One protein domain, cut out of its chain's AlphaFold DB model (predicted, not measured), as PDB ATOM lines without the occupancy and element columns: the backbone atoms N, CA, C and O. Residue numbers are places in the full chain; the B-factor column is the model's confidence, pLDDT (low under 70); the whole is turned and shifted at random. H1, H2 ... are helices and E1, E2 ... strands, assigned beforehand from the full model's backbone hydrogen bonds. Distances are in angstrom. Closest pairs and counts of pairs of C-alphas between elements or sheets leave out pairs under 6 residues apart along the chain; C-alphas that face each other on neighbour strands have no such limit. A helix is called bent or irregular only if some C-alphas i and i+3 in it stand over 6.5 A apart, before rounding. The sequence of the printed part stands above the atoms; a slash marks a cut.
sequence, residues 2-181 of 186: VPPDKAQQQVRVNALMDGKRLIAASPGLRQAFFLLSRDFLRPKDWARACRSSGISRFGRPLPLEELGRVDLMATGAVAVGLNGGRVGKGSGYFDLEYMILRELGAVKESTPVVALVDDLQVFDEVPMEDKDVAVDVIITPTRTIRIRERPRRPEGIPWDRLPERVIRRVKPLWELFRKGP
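AT A GLANCE: This is residues 2 to 181 of the 186 residues of the protein "5-formyltetrahydrofolate cyclo-ligase" of Deltaproteobacteria bacterium (UniProt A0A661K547). Two small sheets lie in two parts of one compact body: E1, E2 and E3 with H1, H2 and H3 round them, and E4, E6, E7 and E8 with E5 and long loops round them. H1 bridges the two parts, grazing both sheets, while H5 and H6 make a corner at one end of the body, with H6 near H4. The printed part has 180 residues with six named helices and eight named strands, in the order H1 E1 E2 H2 H3 E3 E4 E5 H4 E6 E7 E8 H5 H6; the class is mixed, helices and strands, with 76 residues, under half, in named elements. The sheet E1 E2 E3 is antiparallel, and the sheet E4 E6 E7 E8 is mixed. The radius of gyration of the C-alphas is 16.0 A, and they span 44 by 41 by 25 A, a rounded outline.

IN THESE COORDINATES: H1, residues 6 to 17, begins at C-alpha 6 (-1.459, 32.222, -17.800) and is 17.6 A long; it is irregular, with C-alphas 7 and 10 7.5 A apart. E1, residues 22 to 25, is 10.1 A long and E2, residues 33 to 36, 10.0 A. H2, residues 43 to 49, is 9.9 A long and irregular, with C-alphas 44 and 47 7.3 A apart. H3 is residues 55 to 58, E3 residues 60 to 62, E4 residues 73 to 75 and E5 residues 79 to 81. H4, residues 93 to 103, begins at C-alpha 93 (1.147, 22.870, -6.968) and is 15.1 A long. E6, residues 113 to 116, is 10.0 A long; E7 is residues 137 to 139 and E8 residues 144 to 146. H5 is residues 164 to 169, and H6, residues 171 to 179, is 12.6 A long and ends at C-alpha 179 (15.205, 6.868, -4.452).

HOW THE PARTS SIT: E1 and E2 form a hairpin, with N 24 and O 34 3.0 A apart and N 34 and O 24 2.8 A apart, both within hydrogen-bond range. E2 and E3 are antiparallel, with N 35 and O 60 2.8 A apart. H3 is on this sheet at a height of 7.7 A and only just over E2, with 3 of its 4 C-alphas there; the closest C-alphas of H3 and E2 are those of Ser 56 and Phe 34, 6.7 A apart. H1 touches H2, opposite ways at a shallow tilt of 29 degrees, closest at the C-alphas of Val 13 and Trp 46, 6.1 A apart. H2 and H3 touch only at the corner, and only just, with 3 pairs of C-alphas within 8 A, the closest those of Ala 49 and Phe 58 at 5.3 A. H1 only grazes the sheet E1 E2 E3 with residues 12 to 16 and the other sheet with residues 7 to 12. In that sheet E4 and E6 are parallel, with N 114 and O 73 2.8 A apart; E6 and E7 are parallel, with N 115 and O 137 2.8 A apart; E7 and E8 form a hairpin, with N 145 and O 138 2.8 A apart. E5 pairs with no named strand, but its residues 80 to 81 pair with residues 122 to 123, parallel. H4 only just grazes each sheet, with 5 pairs of C-alphas within 10 A. H4 and H6 are close but not clearly touching, the same way at a shallow tilt of 28 degrees; their closest C-alphas, those of Ile 100 and Leu 173, are 7.3 A apart. H5 and H6 touch only at the corner, opposite ways at a steep tilt of 59 degrees, closest at the C-alphas of Ile 167 and Leu 173, 5.2 A apart. Every O i to N i+4 pair is within hydrogen-bond range in H4, H5 and H6; in H1 it is 6 of 8, in H2 1 of 3, beside 3 of 4 O i to N i+3 pairs, and H3 is too short for such a pair.

THE WHOLE: The C-alphas farthest apart, those of Thr 142 and Pro 181, are 48.3 A apart. The printed part has no cut. The links E5 to H4, E6 to E7 and E8 to H5 are long. The mean pLDDT of the printed part is 94.3, and residue 181 alone is under 70.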
ATOM      1  N   VAL A   2       9.203  29.940 -12.694       96.88
ATOM      2  CA  VAL A   2       7.870  30.546 -12.800       96.88
ATOM      3  C   VAL A   2       6.864  29.462 -13.225       96.88
ATOM      4  O   VAL A   2       7.059  28.872 -14.294       96.88
ATOM      5  N   PRO A   3       5.797  29.192 -12.444       92.62
ATOM      6  CA  PRO A   3       4.765  28.200 -12.771       92.62
ATOM      7  C   PRO A   3       4.096  28.469 -14.123       92.62
ATOM      8  O   PRO A   3       4.139  29.603 -14.599       92.62
ATOM      9  N   PRO A   4       3.438  27.478 -14.752       92.12
ATOM     10  CA  PRO A   4       2.864  27.586 -16.099       92.12
ATOM     11  C   PRO A   4       1.577  28.428 -16.202       92.12
ATOM     12  O   PRO A   4       0.962  28.475 -17.271       92.12
ATOM     13  N   ASP A   5       1.151  29.088 -15.126       92.00
ATOM     14  CA  ASP A   5      -0.078  29.876 -15.079       92.00
ATOM     15  C   ASP A   5      -0.101  31.012 -16.113       92.00
ATOM     16  O   ASP A   5       0.920  31.648 -16.409       92.00
ATOM     17  N   LYS A   6      -1.280  31.254 -16.703       92.19
ATOM     18  CA  LYS A   6      -1.459  32.222 -17.800       92.19
ATOM     19  C   LYS A   6      -1.099  33.644 -17.365       92.19
ATOM     20  O   LYS A   6      -0.442  34.345 -18.127       92.19
ATOM     21  N   ALA A   7      -1.472  34.033 -16.146       92.50
ATOM     22  CA  ALA A   7      -1.187  35.361 -15.601       92.50
ATOM     23  C   ALA A   7       0.324  35.667 -15.554       92.50
ATOM     24  O   ALA A   7       0.734  36.805 -15.745       92.50
ATOM     25  N   GLN A   8       1.170  34.644 -15.412       94.88
ATOM     26  CA  GLN A   8       2.627  34.786 -15.353       94.88
ATOM     27  C   GLN A   8       3.309  34.556 -16.715       94.88
ATOM     28  O   GLN A   8       4.537  34.509 -16.798       94.88
ATOM     29  N   GLN A   9       2.552  34.413 -17.813       96.38
ATOM     30  CA  GLN A   9       3.133  34.166 -19.137       96.38
ATOM     31  C   GLN A   9       4.103  35.268 -19.557       96.38
ATOM     32  O   GLN A   9       5.180  34.954 -20.062       96.38
ATOM     33  N   GLN A  10       3.759  36.534 -19.314       96.81
ATOM     34  CA  GLN A  10       4.634  37.641 -19.686       96.81
ATOM     35  C   GLN A  10       5.933  37.648 -18.871       96.81
ATOM     36  O   GLN A  10       6.992  37.916 -19.421       96.81
ATOM     37  N   VAL A  11       5.885  37.250 -17.597       97.62
ATOM     38  CA  VAL A  11       7.076  37.101 -16.739       97.62
ATOM     39  C   VAL A  11       8.041  36.086 -17.340       97.62
ATOM     40  O   VAL A  11       9.239  36.332 -17.426       97.62
ATOM     41  N   ARG A  12       7.509  34.953 -17.810       97.94
ATOM     42  CA  ARG A  12       8.296  33.914 -18.482       97.94
ATOM     43  C   ARG A  12       8.904  34.414 -19.792       97.94
ATOM     44  O   ARG A  12      10.064  34.126 -20.067       97.94
ATOM     45  N   VAL A  13       8.144  35.166 -20.591       97.88
ATOM     46  CA  VAL A  13       8.651  35.783 -21.829       97.88
ATOM     47  C   VAL A  13       9.776  36.770 -21.520       97.88
ATOM     48  O   VAL A  13      10.838  36.656 -22.122       97.88
ATOM     49  N   ASN A  14       9.589  37.666 -20.551       97.81
ATOM     50  CA  ASN A  14      10.603  38.645 -20.157       97.81
ATOM     51  C   ASN A  14      11.867  37.961 -19.620       97.81
ATOM     52  O   ASN A  14      12.968  38.314 -20.017       97.81
ATOM     53  N   ALA A  15      11.726  36.903 -18.814       98.00
ATOM     54  CA  ALA A  15      12.871  36.118 -18.357       98.00
ATOM     55  C   ALA A  15      13.689  35.548 -19.534       98.00
ATOM     56  O   ALA A  15      14.918  35.608 -19.511       98.00
ATOM     57  N   LEU A  16      13.026  35.043 -20.583       97.38
ATOM     58  CA  LEU A  16      13.714  34.608 -21.803       97.38
ATOM     59  C   LEU A  16      14.336  35.779 -22.567       97.38
ATOM     60  O   LEU A  16      15.466  35.645 -23.028       97.38
ATOM     61  N   MET A  17      13.645  36.917 -22.688       96.62
ATOM     62  CA  MET A  17      14.191  38.133 -23.307       96.62
ATOM     63  C   MET A  17      15.492  38.569 -22.620       96.62
ATOM     64  O   MET A  17      16.481  38.844 -23.299       96.62
ATOM     65  N   ASP A  18      15.529  38.499 -21.292       97.38
ATOM     66  CA  ASP A  18      16.669  38.866 -20.448       97.38
ATOM     67  C   ASP A  18      17.768  37.788 -20.384       97.38
ATOM     68  O   ASP A  18      18.686  37.873 -19.561       97.38
ATOM     69  N   GLY A  19      17.668  36.736 -21.207       96.75
ATOM     70  CA  GLY A  19      18.663  35.663 -21.282       96.75
ATOM     71  C   GLY A  19      18.708  34.754 -20.056       96.75
ATOM     72  O   GLY A  19      19.707  34.072 -19.841       96.75
ATOM     73  N   LYS A  20      17.657  34.730 -19.230       97.88
ATOM     74  CA  LYS A  20      17.596  33.850 -18.060       97.88
ATOM     75  C   LYS A  20      17.322  32.407 -18.483       97.88
ATOM     76  O   LYS A  20      16.551  32.139 -19.405       97.88
ATOM     77  N   ARG A  21      17.882  31.465 -17.719       97.19
ATOM     78  CA  ARG A  21      17.491  30.051 -17.747       97.19
ATOM     79  C   ARG A  21      16.180  29.896 -16.981       97.19
ATOM     80  O   ARG A  21      16.150  29.974 -15.754       97.19
ATOM     81  N   LEU A  22      15.079  29.718 -17.703       97.81
ATOM     82  CA  LEU A  22      13.751  29.625 -17.112       97.81
ATOM     83  C   LEU A  22      13.398  28.163 -16.839       97.81
ATOM     84  O   LEU A  22      13.171  27.388 -17.761       97.81
ATOM     85  N   ILE A  23      13.289  27.810 -15.562       97.62
ATOM     86  CA  ILE A  23      12.663  26.557 -15.135       97.62
ATOM     87  C   ILE A  23      11.155  26.792 -15.029       97.62
ATOM     88  O   ILE A  23      10.737  27.818 -14.477       97.62
ATOM     89  N   ALA A  24      10.364  25.856 -15.553       96.06
ATOM     90  CA  ALA A  24       8.913  25.814 -15.414       96.06
ATOM     91  C   ALA A  24       8.431  24.372 -15.203       96.06
ATOM     92  O   ALA A  24       8.944  23.433 -15.814       96.06
ATOM     93  N   ALA A  25       7.425  24.193 -14.354       92.56
ATOM     94  CA  ALA A  25       6.757  22.913 -14.182       92.56
ATOM     95  C   ALA A  25       5.796  22.630 -15.345       92.56
ATOM     96  O   ALA A  25       5.156  23.531 -15.899       92.56
ATOM     97  N   SER A  26       5.653  21.353 -15.690       89.00
ATOM     98  CA  SER A  26       4.544  20.899 -16.528       89.00
ATOM     99  C   SER A  26       3.197  21.056 -15.801       89.00
ATOM    100  O   SER A  26       3.148  21.010 -14.570       89.00
ATOM    101  N   PRO A  27       2.074  21.203 -16.529       81.50
ATOM    102  CA  PRO A  27       0.756  21.314 -15.910       81.50
ATOM    103  C   PRO A  27       0.454  20.136 -14.974       81.50
ATOM    104  O   PRO A  27       0.479  18.970 -15.379       81.50
ATOM    105  N   GLY A  28       0.184  20.455 -13.707       81.69
ATOM    106  CA  GLY A  28      -0.058  19.475 -12.648       81.69
ATOM    107  C   GLY A  28       1.143  18.592 -12.298       81.69
ATOM    108  O   GLY A  28       0.939  17.492 -11.793       81.69
ATOM    109  N   LEU A  29       2.368  19.028 -12.623       86.75
ATOM    110  CA  LEU A  29       3.628  18.301 -12.409       86.75
ATOM    111  C   LEU A  29       3.670  16.880 -13.007       86.75
ATOM    112  O   LEU A  29       4.489  16.051 -12.606       86.75
ATOM    113  N   ARG A  30       2.829  16.584 -14.007       82.81
ATOM    114  CA  ARG A  30       2.734  15.238 -14.607       82.81
ATOM    115  C   ARG A  30       4.029  14.782 -15.284       82.81
ATOM    116  O   ARG A  30       4.317  13.594 -15.312       82.81
ATOM    117  N   GLN A  31       4.794  15.716 -15.842       82.25
ATOM    118  CA  GLN A  31       6.062  15.464 -16.536       82.25
ATOM    119  C   GLN A  31       7.247  16.159 -15.842       82.25
ATOM    120  O   GLN A  31       8.253  16.422 -16.489       82.25
ATOM    121  N   ALA A  32       7.133  16.466 -14.543       90.44
ATOM    122  CA  ALA A  32       8.144  17.207 -13.781       90.44
ATOM    123  C   ALA A  32       8.457  18.600 -14.383       90.44
ATOM    124  O   ALA A  32       7.520  19.331 -14.741       90.44
ATOM    125  N   PHE A  33       9.742  18.967 -14.449       96.25
ATOM    126  CA  PHE A  33      10.249  20.292 -14.808       96.25
ATOM    127  C   PHE A  33      10.851  20.339 -16.216       96.25
ATOM    128  O   PHE A  33      11.353  19.352 -16.749       96.25
ATOM    129  N   PHE A  34      10.817  21.530 -16.806       97.12
ATOM    130  CA  PHE A  34      11.369  21.829 -18.119       97.12
ATOM    131  C   PHE A  34      12.225  23.089 -18.049       97.12
ATOM    132  O   PHE A  34      11.886  24.052 -17.355       97.12
ATOM    133  N   LEU A  35      13.309  23.090 -18.816       97.69
ATOM    134  CA  LEU A  35      14.127  24.258 -19.085       97.69
ATOM    135  C   LEU A  35      13.624  24.950 -20.352       97.69
ATOM    136  O   LEU A  35      13.405  24.312 -21.381       97.69
ATOM    137  N   LEU A  36      13.506  26.270 -20.293       97.81
ATOM    138  CA  LEU A  36      13.363  27.161 -21.434       97.81
ATOM    139  C   LEU A  36      14.574  28.105 -21.431       97.81
ATOM    140  O   LEU A  36      14.874  28.726 -20.410       97.81
ATOM    141  N   SER A  37      15.283  28.200 -22.556       97.38
ATOM    142  CA  SER A  37      16.470  29.052 -22.699       97.38
ATOM    143  C   SER A  37      16.590  29.599 -24.120       97.38
ATOM    144  O   SER A  37      16.130  28.968 -25.076       97.38
ATOM    145  N   ARG A  38      17.254  30.752 -24.270       96.94
ATOM    146  CA  ARG A  38      17.611  31.320 -25.583       96.94
ATOM    147  C   ARG A  38      18.584  30.432 -26.359       96.94
ATOM    148  O   ARG A  38      18.618  30.536 -27.579       96.94
ATOM    149  N   ASP A  39      19.304  29.542 -25.674       96.06
ATOM    150  CA  ASP A  39      20.283  28.631 -26.286       96.06
ATOM    151  C   ASP A  39      19.657  27.731 -27.362       96.06
ATOM    152  O   ASP A  39      20.326  27.318 -28.302       96.06
ATOM    153  N   PHE A  40      18.360  27.429 -27.231       96.69
ATOM    154  CA  PHE A  40      17.627  26.583 -28.178       96.69
ATOM    155  C   PHE A  40      16.261  27.148 -28.599       96.69
ATOM    156  O   PHE A  40      15.664  26.650 -29.555       96.69
ATOM    157  N   LEU A  41      15.739  28.191 -27.936       97.38
ATOM    158  CA  LEU A  41      14.484  28.843 -28.328       97.38
ATOM    159  C   LEU A  41      14.718  30.104 -29.155       97.38
ATOM    160  O   LEU A  41      15.307  31.081 -28.694       97.38
ATOM    161  N   ARG A  42      14.112  30.140 -30.344       95.81
ATOM    162  CA  ARG A  42      14.102  31.328 -31.208       95.81
ATOM    163  C   ARG A  42      13.102  32.379 -30.697       95.81
ATOM    164  O   ARG A  42      12.019  31.991 -30.254       95.81
ATOM    165  N   PRO A  43      13.373  33.690 -30.872       95.38
ATOM    166  CA  PRO A  43      12.487  34.768 -30.413       95.38
ATOM    167  C   PRO A  43      11.019  34.630 -30.837       95.38
ATOM    168  O   PRO A  43      10.116  34.794 -30.021       95.38
ATOM    169  N   LYS A  44      10.769  34.226 -32.091       96.50
ATOM    170  CA  LYS A  44       9.407  34.017 -32.621       96.50
ATOM    171  C   LYS A  44       8.596  32.944 -31.884       96.50
ATOM    172  O   LYS A  44       7.372  32.920 -31.980       96.50
ATOM    173  N   ASP A  45       9.268  32.044 -31.169       97.06
ATOM    174  CA  ASP A  45       8.648  30.916 -30.480       97.06
ATOM    175  C   ASP A  45       8.421  31.198 -28.978       97.06
ATOM    176  O   ASP A  45       7.630  30.492 -28.352       97.06
ATOM    177  N   TRP A  46       9.013  32.249 -28.388       96.94
ATOM    178  CA  TRP A  46       8.965  32.513 -26.936       96.94
ATOM    179  C   TRP A  46       7.549  32.643 -26.382       96.94
ATOM    180  O   TRP A  46       7.194  31.973 -25.412       96.94
ATOM    181  N   ALA A  47       6.696  33.442 -27.028       96.06
ATOM    182  CA  ALA A  47       5.319  33.632 -26.575       96.06
ATOM    183  C   ALA A  47       4.516  32.321 -26.569       96.06
ATOM    184  O   ALA A  47       3.620  32.158 -25.744       96.06
ATOM    185  N   ARG A  48       4.829  31.382 -27.474       97.12
ATOM    186  CA  ARG A  48       4.194  30.058 -27.536       97.12
ATOM    187  C   ARG A  48       4.805  29.112 -26.509       97.12
ATOM    188  O   ARG A  48       4.045  28.448 -25.814       97.12
ATOM    189  N   ALA A  49       6.132  29.091 -26.388       97.00
ATOM    190  CA  ALA A  49       6.872  28.263 -25.440       97.00
ATOM    191  C   ALA A  49       6.490  28.569 -23.983       97.00
ATOM    192  O   ALA A  49       6.302  27.652 -23.192       97.00
ATOM    193  N   CYS A  50       6.263  29.842 -23.650       96.81
ATOM    194  CA  CYS A  50       5.882  30.278 -22.306       96.81
ATOM    195  C   CYS A  50       4.411  30.009 -21.939       96.81
ATOM    196  O   CYS A  50       4.000  30.332 -20.823       96.81
ATOM    197  N   ARG A  51       3.587  29.443 -22.829       95.69
ATOM    198  CA  ARG A  51       2.221  29.011 -22.481       95.69
ATOM    199  C   ARG A  51       2.265  27.706 -21.696       95.69
ATOM    200  O   ARG A  51       3.151  26.885 -21.904       95.69
ATOM    201  N   SER A  52       1.229  27.454 -20.897       92.69
ATOM    202  CA  SER A  52       1.061  26.181 -20.185       92.69
ATOM    203  C   SER A  52       1.191  24.952 -21.097       92.69
ATOM    204  O   SER A  52       1.804  23.968 -20.702       92.69
ATOM    205  N   SER A  53       0.647  25.009 -22.319       92.44
ATOM    206  CA  SER A  53       0.750  23.943 -23.328       92.44
ATOM    207  C   SER A  53       2.057  23.963 -24.128       92.44
ATOM    208  O   SER A  53       2.376  23.004 -24.825       92.44
ATOM    209  N   GLY A  54       2.802  25.066 -24.065       95.06
ATOM    210  CA  GLY A  54       4.069  25.240 -24.763       95.06
ATOM    211  C   GLY A  54       5.260  24.695 -23.990       95.06
ATOM    212  O   GLY A  54       6.203  24.218 -24.612       95.06
ATOM    213  N   ILE A  55       5.204  24.712 -22.657       94.94
ATOM    214  CA  ILE A  55       6.347  24.361 -21.806       94.94
ATOM    215  C   ILE A  55       6.894  22.971 -22.131       94.94
ATOM    216  O   ILE A  55       8.075  22.856 -22.432       94.94
ATOM    217  N   SER A  56       6.051  21.937 -22.180       93.31
ATOM    218  CA  SER A  56       6.519  20.580 -22.499       93.31
ATOM    219  C   SER A  56       6.808  20.351 -23.984       93.31
ATOM    220  O   SER A  56       7.469  19.384 -24.339       93.31
ATOM    221  N   ARG A  57       6.279  21.206 -24.869       94.62
ATOM    222  CA  ARG A  57       6.456  21.087 -26.325       94.62
ATOM    223  C   ARG A  57       7.758  21.726 -26.807       94.62
ATOM    224  O   ARG A  57       8.347  21.248 -27.767       94.62
ATOM    225  N   PHE A  58       8.133  22.852 -26.210       96.44
ATOM    226  CA  PHE A  58       9.273  23.667 -26.629       96.44
ATOM    227  C   PHE A  58      10.425  23.616 -25.624       96.44
ATOM    228  O   PHE A  58      11.571  23.829 -26.006       96.44
ATOM    229  N   GLY A  59      10.126  23.384 -24.346       96.44
ATOM    230  CA  GLY A  59      11.137  23.249 -23.313       96.44
ATOM    231  C   GLY A  59      11.872  21.918 -23.418       96.44
ATOM    232  O   GLY A  59      11.318  20.908 -23.853       96.44
ATOM    233  N   ARG A  60      13.123  21.913 -22.967       96.62
ATOM    234  CA  ARG A  60      13.891  20.683 -22.775       96.62
ATOM    235  C   ARG A  60      13.479  20.067 -21.434       96.62
ATOM    236  O   ARG A  60      13.499  20.804 -20.445       96.62
ATOM    237  N   PRO A  61      13.113  18.774 -21.358       95.94
ATOM    238  CA  PRO A  61      12.933  18.103 -20.074       95.94
ATOM    239  C   PRO A  61      14.159  18.330 -19.186       95.94
ATOM    240  O   PRO A  61      15.288  18.271 -19.678       95.94
ATOM    241  N   LEU A  62      13.934  18.634 -17.911       95.56
ATOM    242  CA  LEU A  62      14.995  18.890 -16.946       95.56
ATOM    243  C   LEU A  62      14.939  17.804 -15.864       95.56
ATOM    244  O   LEU A  62      14.048  17.866 -15.009       95.56
ATOM    245  N   PRO A  63      15.825  16.790 -15.929       93.94
ATOM    246  CA  PRO A  63      15.945  15.768 -14.891       93.94
ATOM    247  C   PRO A  63      16.171  16.393 -13.515       93.94
ATOM    248  O   PRO A  63      16.735  17.486 -13.408       93.94
ATOM    249  N   LEU A  64      15.739  15.705 -12.456       92.50
ATOM    250  CA  LEU A  64      15.813  16.253 -11.099       92.50
ATOM    251  C   LEU A  64      17.257  16.519 -10.661       92.50
ATOM    252  O   LEU A  64      17.525  17.493  -9.966       92.50
ATOM    253  N   GLU A  65      18.189  15.704 -11.146       90.25
ATOM    254  CA  GLU A  65      19.625  15.793 -10.887       90.25
ATOM    255  C   GLU A  65      20.278  16.996 -11.591       90.25
ATOM    256  O   GLU A  65      21.347  17.452 -11.192       90.25
ATOM    257  N   GLU A  66      19.631  17.540 -12.628       93.69
ATOM    258  CA  GLU A  66      20.132  18.656 -13.440       93.69
ATOM    259  C   GLU A  66      19.502  20.013 -13.078       93.69
ATOM    260  O   GLU A  66      19.854  21.035 -13.677       93.69
ATOM    261  N   LEU A  67      18.568  20.056 -12.117       90.88
ATOM    262  CA  LEU A  67      17.841  21.280 -11.745       90.88
ATOM    263  C   LEU A  67      18.772  22.433 -11.344       90.88
ATOM    264  O   LEU A  67      18.469  23.594 -11.630       90.88
ATOM    265  N   GLY A  68      19.918  22.115 -10.734       92.00
ATOM    266  CA  GLY A  68      20.886  23.104 -10.272       92.00
ATOM    267  C   GLY A  68      20.284  24.058  -9.237       92.00
ATOM    268  O   GLY A  68      19.396  23.687  -8.475       92.00
ATOM    269  N   ARG A  69      20.764  25.306  -9.198       96.50
ATOM    270  CA  ARG A  69      20.262  26.340  -8.281       96.50
ATOM    271  C   ARG A  69      19.122  27.142  -8.910       96.50
ATOM    272  O   ARG A  69      19.226  27.593 -10.048       96.50
ATOM    273  N   VAL A  70      18.081  27.413  -8.123       98.06
ATOM    274  CA  VAL A  70      17.033  28.389  -8.436       98.06
ATOM    275  C   VAL A  70      17.316  29.696  -7.698       98.06
ATOM    276  O   VAL A  70      17.256  29.765  -6.469       98.06
ATOM    277  N   ASP A  71      17.590  30.750  -8.464       98.31
ATOM    278  CA  ASP A  71      17.942  32.061  -7.907       98.31
ATOM    279  C   ASP A  71      16.725  32.880  -7.462       98.31
ATOM    280  O   ASP A  71      16.860  33.757  -6.617       98.31
ATOM    281  N   LEU A  72      15.547  32.617  -8.042       98.31
ATOM    282  CA  LEU A  72      14.294  33.320  -7.761       98.31
ATOM    283  C   LEU A  72      13.089  32.470  -8.176       98.31
ATOM    284  O   LEU A  72      13.105  31.813  -9.227       98.31
ATOM    285  N   MET A  73      12.017  32.533  -7.390       98.38
ATOM    286  CA  MET A  73      10.698  32.010  -7.745       98.38
ATOM    287  C   MET A  73       9.698  33.157  -7.887       98.38
ATOM    288  O   MET A  73       9.670  34.055  -7.053       98.38
ATOM    289  N   ALA A  74       8.874  33.132  -8.932       97.88
ATOM    290  CA  ALA A  74       7.784  34.090  -9.101       97.88
ATOM    291  C   ALA A  74       6.456  33.354  -9.247       97.88
ATOM    292  O   ALA A  74       6.381  32.359  -9.966       97.88
ATOM    293  N   THR A  75       5.414  33.850  -8.591       96.81
ATOM    294  CA  THR A  75       4.096  33.219  -8.557       96.81
ATOM    295  C   THR A  75       2.977  34.248  -8.625       96.81
ATOM    296  O   THR A  75       3.180  35.437  -8.386       96.81
ATOM    297  N   GLY A  76       1.786  33.781  -8.984       95.94
ATOM    298  CA  GLY A  76       0.552  34.532  -8.796       95.94
ATOM    299  C   GLY A  76      -0.149  34.134  -7.506       95.94
ATOM    300  O   GLY A  76       0.207  33.155  -6.842       95.94
ATOM    301  N   ALA A  77      -1.209  34.860  -7.190       96.12
ATOM    302  CA  ALA A  77      -2.090  34.533  -6.086       96.12
ATOM    303  C   ALA A  77      -3.511  35.011  -6.381       96.12
ATOM    304  O   ALA A  77      -3.726  35.811  -7.290       96.12
ATOM    305  N   VAL A  78      -4.463  34.501  -5.609       95.94
ATOM    306  CA  VAL A  78      -5.812  35.056  -5.468       95.94
ATOM    307  C   VAL A  78      -5.801  36.165  -4.413       95.94
ATOM    308  O   VAL A  78      -6.417  37.200  -4.636       95.94
ATOM    309  N   ALA A  79      -5.047  35.977  -3.325       97.38
ATOM    310  CA  ALA A  79      -4.822  36.969  -2.278       97.38
ATOM    311  C   ALA A  79      -3.402  36.842  -1.707       97.38
ATOM    312  O   ALA A  79      -2.854  35.734  -1.654       97.38
ATOM    313  N   VAL A  80      -2.821  37.956  -1.268       98.12
ATOM    314  CA  VAL A  80      -1.542  38.019  -0.547       98.12
ATOM    315  C   VAL A  80      -1.636  38.954   0.649       98.12
ATOM    316  O   VAL A  80      -2.285  39.993   0.572       98.12
ATOM    317  N   GLY A  81      -0.986  38.574   1.744       97.94
ATOM    318  CA  GLY A  81      -0.959  39.334   2.988       97.94
ATOM    319  C   GLY A  81       0.357  40.086   3.177       97.94
ATOM    320  O   GLY A  81       1.415  39.612   2.752       97.94
ATOM    321  N   LEU A  82       0.324  41.222   3.878       97.56
ATOM    322  CA  LEU A  82       1.535  41.938   4.313       97.56
ATOM    323  C   LEU A  82       2.363  41.142   5.344       97.56
ATOM    324  O   LEU A  82       3.516  41.483   5.597       97.56
ATOM    325  N   ASN A  83       1.808  40.048   5.872       96.69
ATOM    326  CA  ASN A  83       2.496  39.020   6.661       96.69
ATOM    327  C   ASN A  83       3.268  37.982   5.806       96.69
ATOM    328  O   ASN A  83       3.796  37.005   6.338       96.69
ATOM    329  N   GLY A  84       3.296  38.137   4.477       97.25
ATOM    330  CA  GLY A  84       3.886  37.170   3.542       97.25
ATOM    331  C   GLY A  84       2.967  35.999   3.183       97.25
ATOM    332  O   GLY A  84       3.376  35.125   2.416       97.25
ATOM    333  N   GLY A  85       1.734  35.990   3.701       97.19
ATOM    334  CA  GLY A  85       0.706  35.003   3.398       97.19
ATOM    335  C   GLY A  85       0.269  35.014   1.939       97.19
ATOM    336  O   GLY A  85       0.292  36.055   1.278       97.19
ATOM    337  N   ARG A  86      -0.137  33.853   1.412       96.06
ATOM    338  CA  ARG A  86      -0.571  33.718   0.017       96.06
ATOM    339  C   ARG A  86      -1.642  32.647  -0.142       96.06
ATOM    340  O   ARG A  86      -1.405  31.480   0.135       96.06
ATOM    341  N   VAL A  87      -2.759  33.016  -0.761       94.81
ATOM    342  CA  VAL A  87      -3.774  32.067  -1.236       94.81
ATOM    343  C   VAL A  87      -3.610  31.891  -2.737       94.81
ATOM    344  O   VAL A  87      -3.799  32.820  -3.521       94.81
ATOM    345  N   GLY A  88      -3.234  30.687  -3.163       90.75
ATOM    346  CA  GLY A  88      -3.252  30.308  -4.576       90.75
ATOM    347  C   GLY A  88      -4.661  29.961  -5.068       90.75
ATOM    348  O   GLY A  88      -5.641  30.029  -4.342       90.75
ATOM    349  N   LYS A  89      -4.766  29.460  -6.300       87.69
ATOM    350  CA  LYS A  89      -6.027  28.953  -6.885       87.69
ATOM    351  C   LYS A  89      -6.542  27.624  -6.286       87.69
ATOM    352  O   LYS A  89      -7.314  26.924  -6.931       87.69
ATOM    353  N   GLY A  90      -6.035  27.211  -5.122       83.94
ATOM    354  CA  GLY A  90      -6.438  25.983  -4.417       83.94
ATOM    355  C   GLY A  90      -5.786  24.672  -4.878       83.94
ATOM    356  O   GLY A  90      -6.042  23.626  -4.294       83.94
ATOM    357  N   SER A  91      -4.923  24.676  -5.901       81.44
ATOM    358  CA  SER A  91      -4.329  23.431  -6.418       81.44
ATOM    359  C   SER A  91      -3.107  22.910  -5.647       81.44
ATOM    360  O   SER A  91      -2.675  21.793  -5.915       81.44
ATOM    361  N   GLY A  92      -2.484  23.725  -4.789       87.88
ATOM    362  CA  GLY A  92      -1.283  23.368  -4.005       87.88
ATOM    363  C   GLY A  92       0.008  23.107  -4.802       87.88
ATOM    364  O   GLY A  92       1.043  22.810  -4.219       87.88
ATOM    365  N   TYR A  93      -0.019  23.200  -6.138       90.81
ATOM    366  CA  TYR A  93       1.147  22.870  -6.968       90.81
ATOM    367  C   TYR A  93       2.355  23.779  -6.752       90.81
ATOM    368  O   TYR A  93       3.464  23.272  -6.803       90.81
ATOM    369  N   PHE A  94       2.173  25.079  -6.503       94.31
ATOM    370  CA  PHE A  94       3.319  25.964  -6.263       94.31
ATOM    371  C   PHE A  94       4.072  25.573  -4.989       94.31
ATOM    372  O   PHE A  94       5.298  25.494  -4.987       94.31
ATOM    373  N   ASP A  95       3.327  25.279  -3.927       95.19
ATOM    374  CA  ASP A  95       3.888  24.850  -2.651       95.19
ATOM    375  C   ASP A  95       4.595  23.496  -2.812       95.19
ATOM    376  O   ASP A  95       5.713  23.301  -2.339       95.19
ATOM    377  N   LEU A  96       4.013  22.595  -3.610       94.50
ATOM    378  CA  LEU A  96       4.637  21.321  -3.957       94.50
ATOM    379  C   LEU A  96       5.904  21.468  -4.813       94.50
ATOM    380  O   LEU A  96       6.890  20.780  -4.568       94.50
ATOM    381  N   GLU A  97       5.895  22.362  -5.804       95.25
ATOM    382  CA  GLU A  97       7.069  22.704  -6.613       95.25
ATOM    383  C   GLU A  97       8.203  23.214  -5.722       95.25
ATOM    384  O   GLU A  97       9.333  22.754  -5.858       95.25
ATOM    385  N   TYR A  98       7.899  24.122  -4.790       96.88
ATOM    386  CA  TYR A  98       8.866  24.616  -3.816       96.88
ATOM    387  C   TYR A  98       9.434  23.479  -2.965       96.88
ATOM    388  O   TYR A  98      10.651  23.347  -2.903       96.88
ATOM    389  N   MET A  99       8.584  22.640  -2.362       96.25
ATOM    390  CA  MET A  99       9.023  21.533  -1.501       96.25
ATOM    391  C   MET A  99       9.920  20.541  -2.247       96.25
ATOM    392  O   MET A  99      10.964  20.163  -1.730       96.25
ATOM    393  N   ILE A 100       9.576  20.182  -3.489       95.25
ATOM    394  CA  ILE A 100      10.418  19.318  -4.331       95.25
ATOM    395  C   ILE A 100      11.776  19.972  -4.602       95.25
ATOM    396  O   ILE A 100      12.816  19.331  -4.485       95.25
ATOM    397  N   LEU A 101      11.788  21.258  -4.958       96.31
ATOM    398  CA  LEU A 101      13.034  21.982  -5.209       96.31
ATOM    399  C   LEU A 101      13.855  22.184  -3.926       96.31
ATOM    400  O   LEU A 101      15.081  22.264  -3.997       96.31
ATOM    401  N   ARG A 102      13.197  22.278  -2.767       96.81
ATOM    402  CA  ARG A 102      13.825  22.379  -1.449       96.81
ATOM    403  C   ARG A 102      14.499  21.065  -1.062       96.81
ATOM    404  O   ARG A 102      15.667  21.105  -0.686       96.81
ATOM    405  N   GLU A 103      13.804  19.940  -1.248       95.12
ATOM    406  CA  GLU A 103      14.312  18.573  -1.044       95.12
ATOM    407  C   GLU A 103      15.577  18.318  -1.875       95.12
ATOM    408  O   GLU A 103      16.575  17.796  -1.392       95.12
ATOM    409  N   LEU A 104      15.562  18.769  -3.132       94.25
ATOM    410  CA  LEU A 104      16.680  18.627  -4.066       94.25
ATOM    411  C   LEU A 104      17.820  19.634  -3.822       94.25
ATOM    412  O   LEU A 104      18.795  19.654  -4.569       94.25
ATOM    413  N   GLY A 105      17.690  20.528  -2.836       95.62
ATOM    414  CA  GLY A 105      18.664  21.587  -2.553       95.62
ATOM    415  C   GLY A 105      18.737  22.701  -3.609       95.62
ATOM    416  O   GLY A 105      19.559  23.614  -3.485       95.62
ATOM    417  N   ALA A 106      17.874  22.662  -4.627       97.00
ATOM    418  CA  ALA A 106      17.799  23.653  -5.698       97.00
ATOM    419  C   ALA A 106      17.275  25.006  -5.196       97.00
ATOM    420  O   ALA A 106      17.692  26.066  -5.669       97.00
ATOM    421  N   VAL A 107      16.373  24.970  -4.216       97.94
ATOM    422  CA  VAL A 107      15.823  26.131  -3.512       97.94
ATOM    423  C   VAL A 107      16.286  26.108  -2.057       97.94
ATOM    424  O   VAL A 107      16.415  25.052  -1.438       97.94
ATOM    425  N   LYS A 108      16.544  27.290  -1.496       97.31
ATOM    426  CA  LYS A 108      16.878  27.484  -0.082       97.31
ATOM    427  C   LYS A 108      15.833  28.371   0.580       97.31
ATOM    428  O   LYS A 108      15.097  29.086  -0.095       97.31
ATOM    429  N   GLU A 109      15.830  28.389   1.907       97.06
ATOM    430  CA  GLU A 109      15.017  29.329   2.690       97.06
ATOM    431  C   GLU A 109      15.252  30.789   2.256       97.06
ATOM    432  O   GLU A 109      14.315  31.577   2.144       97.06
ATOM    433  N   SER A 110      16.500  31.115   1.906       96.75
ATOM    434  CA  SER A 110      16.926  32.426   1.417       96.75
ATOM    435  C   SER A 110      16.630  32.690  -0.067       96.75
ATOM    436  O   SER A 110      16.977  33.762  -0.558       96.75
ATOM    437  N   THR A 111      16.095  31.725  -0.824       98.31
ATOM    438  CA  THR A 111      15.734  31.949  -2.232       98.31
ATOM    439  C   THR A 111      14.522  32.886  -2.284       98.31
ATOM    440  O   THR A 111      13.485  32.545  -1.715       98.31
ATOM    441  N   PRO A 112      14.609  34.040  -2.974       98.12
ATOM    442  CA  PRO A 112      13.498  34.975  -3.073       98.12
ATOM    443  C   PRO A 112      12.261  34.369  -3.744       98.12
ATOM    444  O   PRO A 112      12.359  33.785  -4.829       98.12
ATOM    445  N   VAL A 113      11.094  34.579  -3.137       98.56
ATOM    446  CA  VAL A 113       9.775  34.266  -3.697       98.56
ATOM    447  C   VAL A 113       8.986  35.559  -3.884       98.56
ATOM    448  O   VAL A 113       8.720  36.286  -2.927       98.56
ATOM    449  N   VAL A 114       8.593  35.834  -5.126       98.56
ATOM    450  CA  VAL A 114       7.895  37.060  -5.527       98.56
ATOM    451  C   VAL A 114       6.462  36.738  -5.940       98.56
ATOM    452  O   VAL A 114       6.241  35.932  -6.844       98.56
ATOM    453  N   ALA A 115       5.488  37.391  -5.315       98.19
ATOM    454  CA  ALA A 115       4.106  37.413  -5.771       98.19
ATOM    455  C   ALA A 115       3.871  38.579  -6.733       98.19
ATOM    456  O   ALA A 115       4.246  39.716  -6.459       98.19
ATOM    457  N   LEU A 116       3.214  38.281  -7.850       97.94
ATOM    458  CA  LEU A 116       2.747  39.253  -8.833       97.94
ATOM    459  C   LEU A 116       1.223  39.227  -8.829       97.94
ATOM    460  O   LEU A 116       0.626  38.207  -9.193       97.94
ATOM    461  N   VAL A 117       0.615  40.320  -8.385       97.94
ATOM    462  CA  VAL A 117      -0.829  40.414  -8.138       97.94
ATOM    463  C   VAL A 117      -1.351  41.803  -8.494       97.94
ATOM    464  O   VAL A 117      -0.574  42.739  -8.672       97.94
ATOM    465  N   ASP A 118      -2.666  41.940  -8.598       97.88
ATOM    466  CA  ASP A 118      -3.327  43.242  -8.648       97.88
ATOM    467  C   ASP A 118      -3.386  43.892  -7.252       97.88
ATOM    468  O   ASP A 118      -3.344  43.199  -6.232       97.88
ATOM    469  N   ASP A 119      -3.497  45.220  -7.193       98.38
ATOM    470  CA  ASP A 119      -3.608  45.974  -5.940       98.38
ATOM    471  C   ASP A 119      -4.780  45.507  -5.062       98.38
ATOM    472  O   ASP A 119      -4.638  45.456  -3.840       98.38
ATOM    473  N   LEU A 120      -5.897  45.084  -5.669       98.12
ATOM    474  CA  LEU A 120      -7.082  44.575  -4.961       98.12
ATOM    475  C   LEU A 120      -6.876  43.210  -4.291       98.12
ATOM    476  O   LEU A 120      -7.725  42.757  -3.528       98.12
ATOM    477  N   GLN A 121      -5.775  42.527  -4.598       98.38
ATOM    478  CA  GLN A 121      -5.453  41.215  -4.041       98.38
ATOM    479  C   GLN A 121      -4.525  41.311  -2.825       98.38
ATOM    480  O   GLN A 121      -4.111  40.277  -2.297       98.38
ATOM    481  N   VAL A 122      -4.161  42.529  -2.413       98.56
ATOM    482  CA  VAL A 122      -3.289  42.784  -1.266       98.56
ATOM    483  C   VAL A 122      -4.137  43.077  -0.034       98.56
ATOM    484  O   VAL A 122      -4.917  44.025  -0.020       98.56
ATOM    485  N   PHE A 123      -3.935  42.281   1.008       98.25
ATOM    486  CA  PHE A 123      -4.615  42.377   2.296       98.25
ATOM    487  C   PHE A 123      -3.592  42.571   3.414       98.25
ATOM    488  O   PHE A 123      -2.409  42.276   3.234       98.25
ATOM    489  N   ASP A 124      -4.042  43.025   4.581       97.12
ATOM    490  CA  ASP A 124      -3.168  43.153   5.752       97.12
ATOM    491  C   ASP A 124      -2.629  41.785   6.180       97.12
ATOM    492  O   ASP A 124      -1.422  41.602   6.352       97.12
ATOM    493  N   GLU A 125      -3.511  40.789   6.241       96.31
ATOM    494  CA  GLU A 125      -3.167  39.432   6.628       96.31
ATOM    495  C   GLU A 125      -3.846  38.408   5.720       96.31
ATOM    496  O   GLU A 125      -5.008  38.547   5.334       96.31
ATOM    497  N   VAL A 126      -3.103  37.353   5.397       96.94
ATOM    498  CA  VAL A 126      -3.640  36.144   4.778       96.94
ATOM    499  C   VAL A 126      -3.222  34.950   5.639       96.94
ATOM    500  O   VAL A 126      -2.025  34.819   5.923       96.94
ATOM    501  N   PRO A 127      -4.169  34.089   6.061       93.75
ATOM    502  CA  PRO A 127      -3.854  32.923   6.875       93.75
ATOM    503  C   PRO A 127      -2.993  31.929   6.093       93.75
ATOM    504  O   PRO A 127      -3.118  31.808   4.872       93.75
ATOM    505  N   MET A 128      -2.132  31.209   6.811       93.56
ATOM    506  CA  MET A 128      -1.249  30.189   6.251       93.56
ATOM    507  C   MET A 128      -1.239  28.931   7.109       93.56
ATOM    508  O   MET A 128      -1.367  28.995   8.331       93.56
ATOM    509  N   GLU A 129      -1.019  27.803   6.451       90.69
ATOM    510  CA  GLU A 129      -0.650  26.536   7.069       90.69
ATOM    511  C   GLU A 129       0.871  26.308   6.983       90.69
ATOM    512  O   GLU A 129       1.549  26.872   6.126       90.69
ATOM    513  N   ASP A 130       1.411  25.394   7.795       86.94
ATOM    514  CA  ASP A 130       2.850  25.047   7.814       86.94
ATOM    515  C   ASP A 130       3.414  24.603   6.452       86.94
ATOM    516  O   ASP A 130       4.620  24.654   6.217       86.94
ATOM    517  N   LYS A 131       2.546  24.116   5.559       87.56
ATOM    518  CA  LYS A 131       2.906  23.648   4.213       87.56
ATOM    519  C   LYS A 131       2.928  24.770   3.168       87.56
ATOM    520  O   LYS A 131       3.362  24.525   2.043       87.56
ATOM    521  N   ASP A 132       2.415  25.953   3.500       94.38
ATOM    522  CA  ASP A 132       2.259  27.047   2.549       94.38
ATOM    523  C   ASP A 132       3.566  27.825   2.380       94.38
ATOM    524  O   ASP A 132       4.307  28.106   3.323       94.38
ATOM    525  N   VAL A 133       3.865  28.198   1.138       96.62
ATOM    526  CA  VAL A 133       5.076  28.953   0.816       96.62
ATOM    527  C   VAL A 133       4.807  30.445   0.933       96.62
ATOM    528  O   VAL A 133       4.195  31.059   0.050       96.62
ATOM    529  N   ALA A 134       5.350  31.030   1.998       97.50
ATOM    530  CA  ALA A 134       5.355  32.468   2.228       97.50
ATOM    531  C   ALA A 134       6.168  33.234   1.168       97.50
ATOM    532  O   ALA A 134       7.207  32.761   0.685       97.50
ATOM    533  N   VAL A 135       5.744  34.455   0.839       98.31
ATOM    534  CA  VAL A 135       6.408  35.332  -0.145       98.31
ATOM    535  C   VAL A 135       7.303  36.377   0.525       98.31
ATOM    536  O   VAL A 135       7.027  36.816   1.635       98.31
ATOM    537  N   ASP A 136       8.380  36.784  -0.152       98.56
ATOM    538  CA  ASP A 136       9.276  37.858   0.318       98.56
ATOM    539  C   ASP A 136       8.907  39.221  -0.271       98.56
ATOM    540  O   ASP A 136       9.196  40.266   0.312       98.56
ATOM    541  N   VAL A 137       8.340  39.228  -1.478       98.69
ATOM    542  CA  VAL A 137       8.050  40.454  -2.224       98.69
ATOM    543  C   VAL A 137       6.687  40.338  -2.880       98.69
ATOM    544  O   VAL A 137       6.392  39.333  -3.522       98.69
ATOM    545  N   ILE A 138       5.887  41.389  -2.763       98.69
ATOM    546  CA  ILE A 138       4.634  41.564  -3.490       98.69
ATOM    547  C   ILE A 138       4.842  42.708  -4.478       98.69
ATOM    548  O   ILE A 138       5.267  43.796  -4.092       98.69
ATOM    549  N   ILE A 139       4.565  42.465  -5.754       98.56
ATOM    550  CA  ILE A 139       4.598  43.493  -6.795       98.56
ATOM    551  C   ILE A 139       3.192  43.641  -7.355       98.56
ATOM    552  O   ILE A 139       2.586  42.659  -7.792       98.56
ATOM    553  N   THR A 140       2.721  44.882  -7.361       98.50
ATOM    554  CA  THR A 140       1.472  45.313  -7.983       98.50
ATOM    555  C   THR A 140       1.767  46.321  -9.096       98.50
ATOM    556  O   THR A 140       2.906  46.794  -9.207       98.50
ATOM    557  N   PRO A 141       0.778  46.682  -9.932       98.06
ATOM    558  CA  PRO A 141       0.936  47.764 -10.899       98.06
ATOM    559  C   PRO A 141       1.398  49.094 -10.285       98.06
ATOM    560  O   PRO A 141       2.098  49.851 -10.956       98.06
ATOM    561  N   THR A 142       1.031  49.384  -9.030       98.31
ATOM    562  CA  THR A 142       1.313  50.684  -8.400       98.31
ATOM    563  C   THR A 142       2.503  50.687  -7.443       98.31
ATOM    564  O   THR A 142       3.063  51.752  -7.176       98.31
ATOM    565  N   ARG A 143       2.913  49.531  -6.901       98.00
ATOM    566  CA  ARG A 143       3.947  49.481  -5.856       98.00
ATOM    567  C   ARG A 143       4.664  48.141  -5.756       98.00
ATOM    568  O   ARG A 143       4.202  47.097  -6.202       98.00
ATOM    569  N   THR A 144       5.822  48.182  -5.104       98.62
ATOM    570  CA  THR A 144       6.577  46.999  -4.685       98.62
ATOM    571  C   THR A 144       6.690  46.994  -3.168       98.62
ATOM    572  O   THR A 144       7.168  47.960  -2.575       98.62
ATOM    573  N   ILE A 145       6.273  45.900  -2.543       98.56
ATOM    574  CA  ILE A 145       6.249  45.713  -1.094       98.56
ATOM    575  C   ILE A 145       7.228  44.596  -0.750       98.56
ATOM    576  O   ILE A 145       7.139  43.496  -1.291       98.56
ATOM    577  N   ARG A 146       8.170  44.873   0.152       98.44
ATOM    578  CA  ARG A 146       9.100  43.874   0.692       98.44
ATOM    579  C   ARG A 146       8.627  43.453   2.074       98.44
ATOM    580  O   ARG A 146       8.512  44.299   2.960       98.44
ATOM    581  N   ILE A 147       8.389  42.161   2.246       97.62
ATOM    582  CA  ILE A 147       7.999  41.562   3.515       97.62
ATOM    583  C   ILE A 147       9.262  41.418   4.362       97.62
ATOM    584  O   ILE A 147      10.200  40.721   3.975       97.62
ATOM    585  N   ARG A 148       9.326  42.151   5.477       89.75
ATOM    586  CA  ARG A 148      10.502  42.141   6.365       89.75
ATOM    587  C   ARG A 148      10.526  40.902   7.247       89.75
ATOM    588  O   ARG A 148      11.580  40.307   7.438       89.75
ATOM    589  N   GLU A 149       9.356  40.525   7.741       91.19
ATOM    590  CA  GLU A 149       9.149  39.380   8.611       91.19
ATOM    591  C   GLU A 149       8.044  38.526   8.006       91.19
ATOM    592  O   GLU A 149       6.938  39.003   7.756       91.19
ATOM    593  N   ARG A 150       8.372  37.269   7.724       93.75
ATOM    594  CA  ARG A 150       7.435  36.263   7.234       93.75
ATOM    595  C   ARG A 150       7.686  34.941   7.956       93.75
ATOM    596  O   ARG A 150       8.820  34.695   8.381       93.75
ATOM    597  N   PRO A 151       6.684  34.058   8.040       93.06
ATOM    598  CA  PRO A 151       6.881  32.706   8.547       93.06
ATOM    599  C   PRO A 151       7.936  31.925   7.758       93.06
ATOM    600  O   PRO A 151       8.247  32.238   6.599       93.06
ATOM    601  N   ARG A 152       8.501  30.901   8.408       95.50
ATOM    602  CA  ARG A 152       9.411  29.951   7.756       95.50
ATOM    603  C   ARG A 152       8.665  29.168   6.685       95.50
ATOM    604  O   ARG A 152       7.476  28.898   6.826       95.50
ATOM    605  N   ARG A 153       9.376  28.805   5.621       97.06
ATOM    606  CA  ARG A 153       8.833  27.950   4.564       97.06
ATOM    607  C   ARG A 153       9.054  26.477   4.908       97.06
ATOM    608  O   ARG A 153       9.931  26.174   5.721       97.06
ATOM    609  N   PRO A 154       8.325  25.563   4.250       95.44
ATOM    610  CA  PRO A 154       8.566  24.132   4.387       95.44
ATOM    611  C   PRO A 154      10.034  23.761   4.134       95.44
ATOM    612  O   PRO A 154      10.647  24.220   3.169       95.44
ATOM    613  N   GLU A 155      10.608  22.902   4.974       93.94
ATOM    614  CA  GLU A 155      12.013  22.487   4.842       93.94
ATOM    615  C   GLU A 155      12.241  21.423   3.757       93.94
ATOM    616  O   GLU A 155      13.377  21.224   3.330       93.94
ATOM    617  N   GLY A 156      11.170  20.801   3.265       93.56
ATOM    618  CA  GLY A 156      11.206  19.726   2.279       93.56
ATOM    619  C   GLY A 156       9.824  19.115   2.081       93.56
ATOM    620  O   GLY A 156       8.806  19.744   2.388       93.56
ATOM    621  N   ILE A 157       9.782  17.895   1.557       94.38
ATOM    622  CA  ILE A 157       8.530  17.172   1.313       94.38
ATOM    623  C   ILE A 157       8.067  16.485   2.617       94.38
ATOM    624  O   ILE A 157       8.801  15.663   3.160       94.38
ATOM    625  N   PRO A 158       6.840  16.737   3.125       91.69
ATOM    626  CA  PRO A 158       6.316  16.050   4.306       91.69
ATOM    627  C   PRO A 158       5.786  14.660   3.923       91.69
ATOM    628  O   PRO A 158       4.573  14.461   3.804       91.69
ATOM    629  N   TRP A 159       6.697  13.714   3.684       92.19
ATOM    630  CA  TRP A 159       6.392  12.370   3.180       92.19
ATOM    631  C   TRP A 159       5.287  11.659   3.976       92.19
ATOM    632  O   TRP A 159       4.336  11.168   3.370       92.19
ATOM    633  N   ASP A 160       5.321  11.733   5.309       89.38
ATOM    634  CA  ASP A 160       4.353  11.068   6.202       89.38
ATOM    635  C   ASP A 160       2.927  11.636   6.122       89.38
ATOM    636  O   ASP A 160       1.960  10.999   6.537       89.38
ATOM    637  N   ARG A 161       2.772  12.860   5.605       87.62
ATOM    638  CA  ARG A 161       1.480  13.564   5.514       87.62
ATOM    639  C   ARG A 161       0.936  13.608   4.088       87.62
ATOM    640  O   ARG A 161      -0.175  14.097   3.868       87.62
ATOM    641  N   LEU A 162       1.702  13.130   3.106       89.19
ATOM    642  CA  LEU A 162       1.312  13.135   1.701       89.19
ATOM    643  C   LEU A 162       0.542  11.859   1.345       89.19
ATOM    644  O   LEU A 162       1.093  10.764   1.421       89.19
ATOM    645  N   PRO A 163      -0.713  11.963   0.870       90.50
ATOM    646  CA  PRO A 163      -1.457  10.786   0.447       90.50
ATOM    647  C   PRO A 163      -0.745  10.068  -0.703       90.50
ATOM    648  O   PRO A 163      -0.386  10.701  -1.699       90.50
ATOM    649  N   GLU A 164      -0.647   8.739  -0.643       89.56
ATOM    650  CA  GLU A 164       0.044   7.924  -1.655       89.56
ATOM    651  C   GLU A 164      -0.457   8.195  -3.088       89.56
ATOM    652  O   GLU A 164       0.318   8.279  -4.043       89.56
ATOM    653  N   ARG A 165      -1.767   8.441  -3.243       90.25
ATOM    654  CA  ARG A 165      -2.381   8.831  -4.526       90.25
ATOM    655  C   ARG A 165      -1.747  10.083  -5.147       90.25
ATOM    656  O   ARG A 165      -1.729  10.217  -6.368       90.25
ATOM    657  N   VAL A 166      -1.279  11.026  -4.326       89.06
ATOM    658  CA  VAL A 166      -0.609  12.254  -4.777       89.06
ATOM    659  C   VAL A 166       0.811  11.923  -5.211       89.06
ATOM    660  O   VAL A 166       1.192  12.314  -6.314       89.06
ATOM    661  N   ILE A 167       1.538  11.143  -4.403       91.56
ATOM    662  CA  ILE A 167       2.906  10.695  -4.691       91.56
ATOM    663  C   ILE A 167       2.955   9.981  -6.046       91.56
ATOM    664  O   ILE A 167       3.700  10.389  -6.930       91.56
ATOM    665  N   ARG A 168       2.087   8.984  -6.267       89.88
ATOM    666  CA  ARG A 168       2.041   8.213  -7.525       89.88
ATOM    667  C   ARG A 168       1.641   9.045  -8.750       89.88
ATOM    668  O   ARG A 168       2.025   8.715  -9.868       89.88
ATOM    669  N   ARG A 169       0.842  10.104  -8.571       89.56
ATOM    670  CA  ARG A 169       0.350  10.950  -9.677       89.56
ATOM    671  C   ARG A 169       1.364  12.009 -10.105       89.56
ATOM    672  O   ARG A 169       1.355  12.437 -11.260       89.56
ATOM    673  N   VAL A 170       2.185  12.477  -9.173       92.12
ATOM    674  CA  VAL A 170       3.162  13.537  -9.405       92.12
ATOM    675  C   VAL A 170       4.514  12.887  -9.670       92.12
ATOM    676  O   VAL A 170       5.192  12.450  -8.748       92.12
ATOM    677  N   LYS A 171       4.919  12.848 -10.944       91.94
ATOM    678  CA  LYS A 171       6.162  12.207 -11.399       91.94
ATOM    679  C   LYS A 171       7.394  12.523 -10.528       91.94
ATOM    680  O   LYS A 171       8.034  11.568 -10.103       91.94
ATOM    681  N   PRO A 172       7.716  13.795 -10.209       93.25
ATOM    682  CA  PRO A 172       8.896  14.081  -9.396       93.25
ATOM    683  C   PRO A 172       8.790  13.562  -7.955       93.25
ATOM    684  O   PRO A 172       9.798  13.145  -7.399       93.25
ATOM    685  N   LEU A 173       7.586  13.512  -7.365       93.94
ATOM    686  CA  LEU A 173       7.403  12.879  -6.055       93.94
ATOM    687  C   LEU A 173       7.650  11.377  -6.139       93.94
ATOM    688  O   LEU A 173       8.353  10.837  -5.300       93.94
ATOM    689  N   TRP A 174       7.098  10.706  -7.152       92.81
ATOM    690  CA  TRP A 174       7.297   9.271  -7.338       92.81
ATOM    691  C   TRP A 174       8.769   8.905  -7.565       92.81
ATOM    692  O   TRP A 174       9.253   7.916  -7.021       92.81
ATOM    693  N   GLU A 175       9.494   9.703  -8.349       92.38
ATOM    694  CA  GLU A 175      10.927   9.504  -8.588       92.38
ATOM    695  C   GLU A 175      11.750   9.661  -7.307       92.38
ATOM    696  O   GLU A 175      12.604   8.817  -7.041       92.38
ATOM    697  N   LEU A 176      11.470  10.692  -6.507       92.75
ATOM    698  CA  LEU A 176      12.141  10.912  -5.223       92.75
ATOM    699  C   LEU A 176      11.790   9.823  -4.206       92.75
ATOM    700  O   LEU A 176      12.682   9.247  -3.591       92.75
ATOM    701  N   PHE A 177      10.511   9.464  -4.113       91.56
ATOM    702  CA  PHE A 177      10.018   8.431  -3.207       91.56
ATOM    703  C   PHE A 177      10.693   7.075  -3.439       91.56
ATOM    704  O   PHE A 177      11.014   6.371  -2.493       91.56
ATOM    705  N   ARG A 178      10.961   6.721  -4.703       90.50
ATOM    706  CA  ARG A 178      11.663   5.477  -5.064       90.50
ATOM    707  C   ARG A 178      13.167   5.500  -4.795       90.50
ATOM    708  O   ARG A 178      13.781   4.437  -4.809       90.50
ATOM    709  N   LYS A 179      13.763   6.685  -4.661       83.62
ATOM    710  CA  LYS A 179      15.205   6.868  -4.452       83.62
ATOM    711  C   LYS A 179      15.567   7.076  -2.983       83.62
ATOM    712  O   LYS A 179      16.718   6.849  -2.625       83.62
ATOM    713  N   GLY A 180      14.628   7.547  -2.164       70.38
ATOM    714  CA  GLY A 180      14.874   7.856  -0.761       70.38
ATOM    715  C   GLY A 180      14.703   6.655   0.180       70.38
ATOM    716  O   GLY A 180      13.981   5.713  -0.146       70.38
ATOM    717  N   PRO A 181      15.310   6.703   1.381       58.91
ATOM    718  CA  PRO A 181      15.209   5.670   2.416       58.91
ATOM    719  C   PRO A 181      13.880   5.731   3.198       58.91
ATOM    720  O   PRO A 181      13.816   5.320   4.351       58.91
TER     721      PRO A 181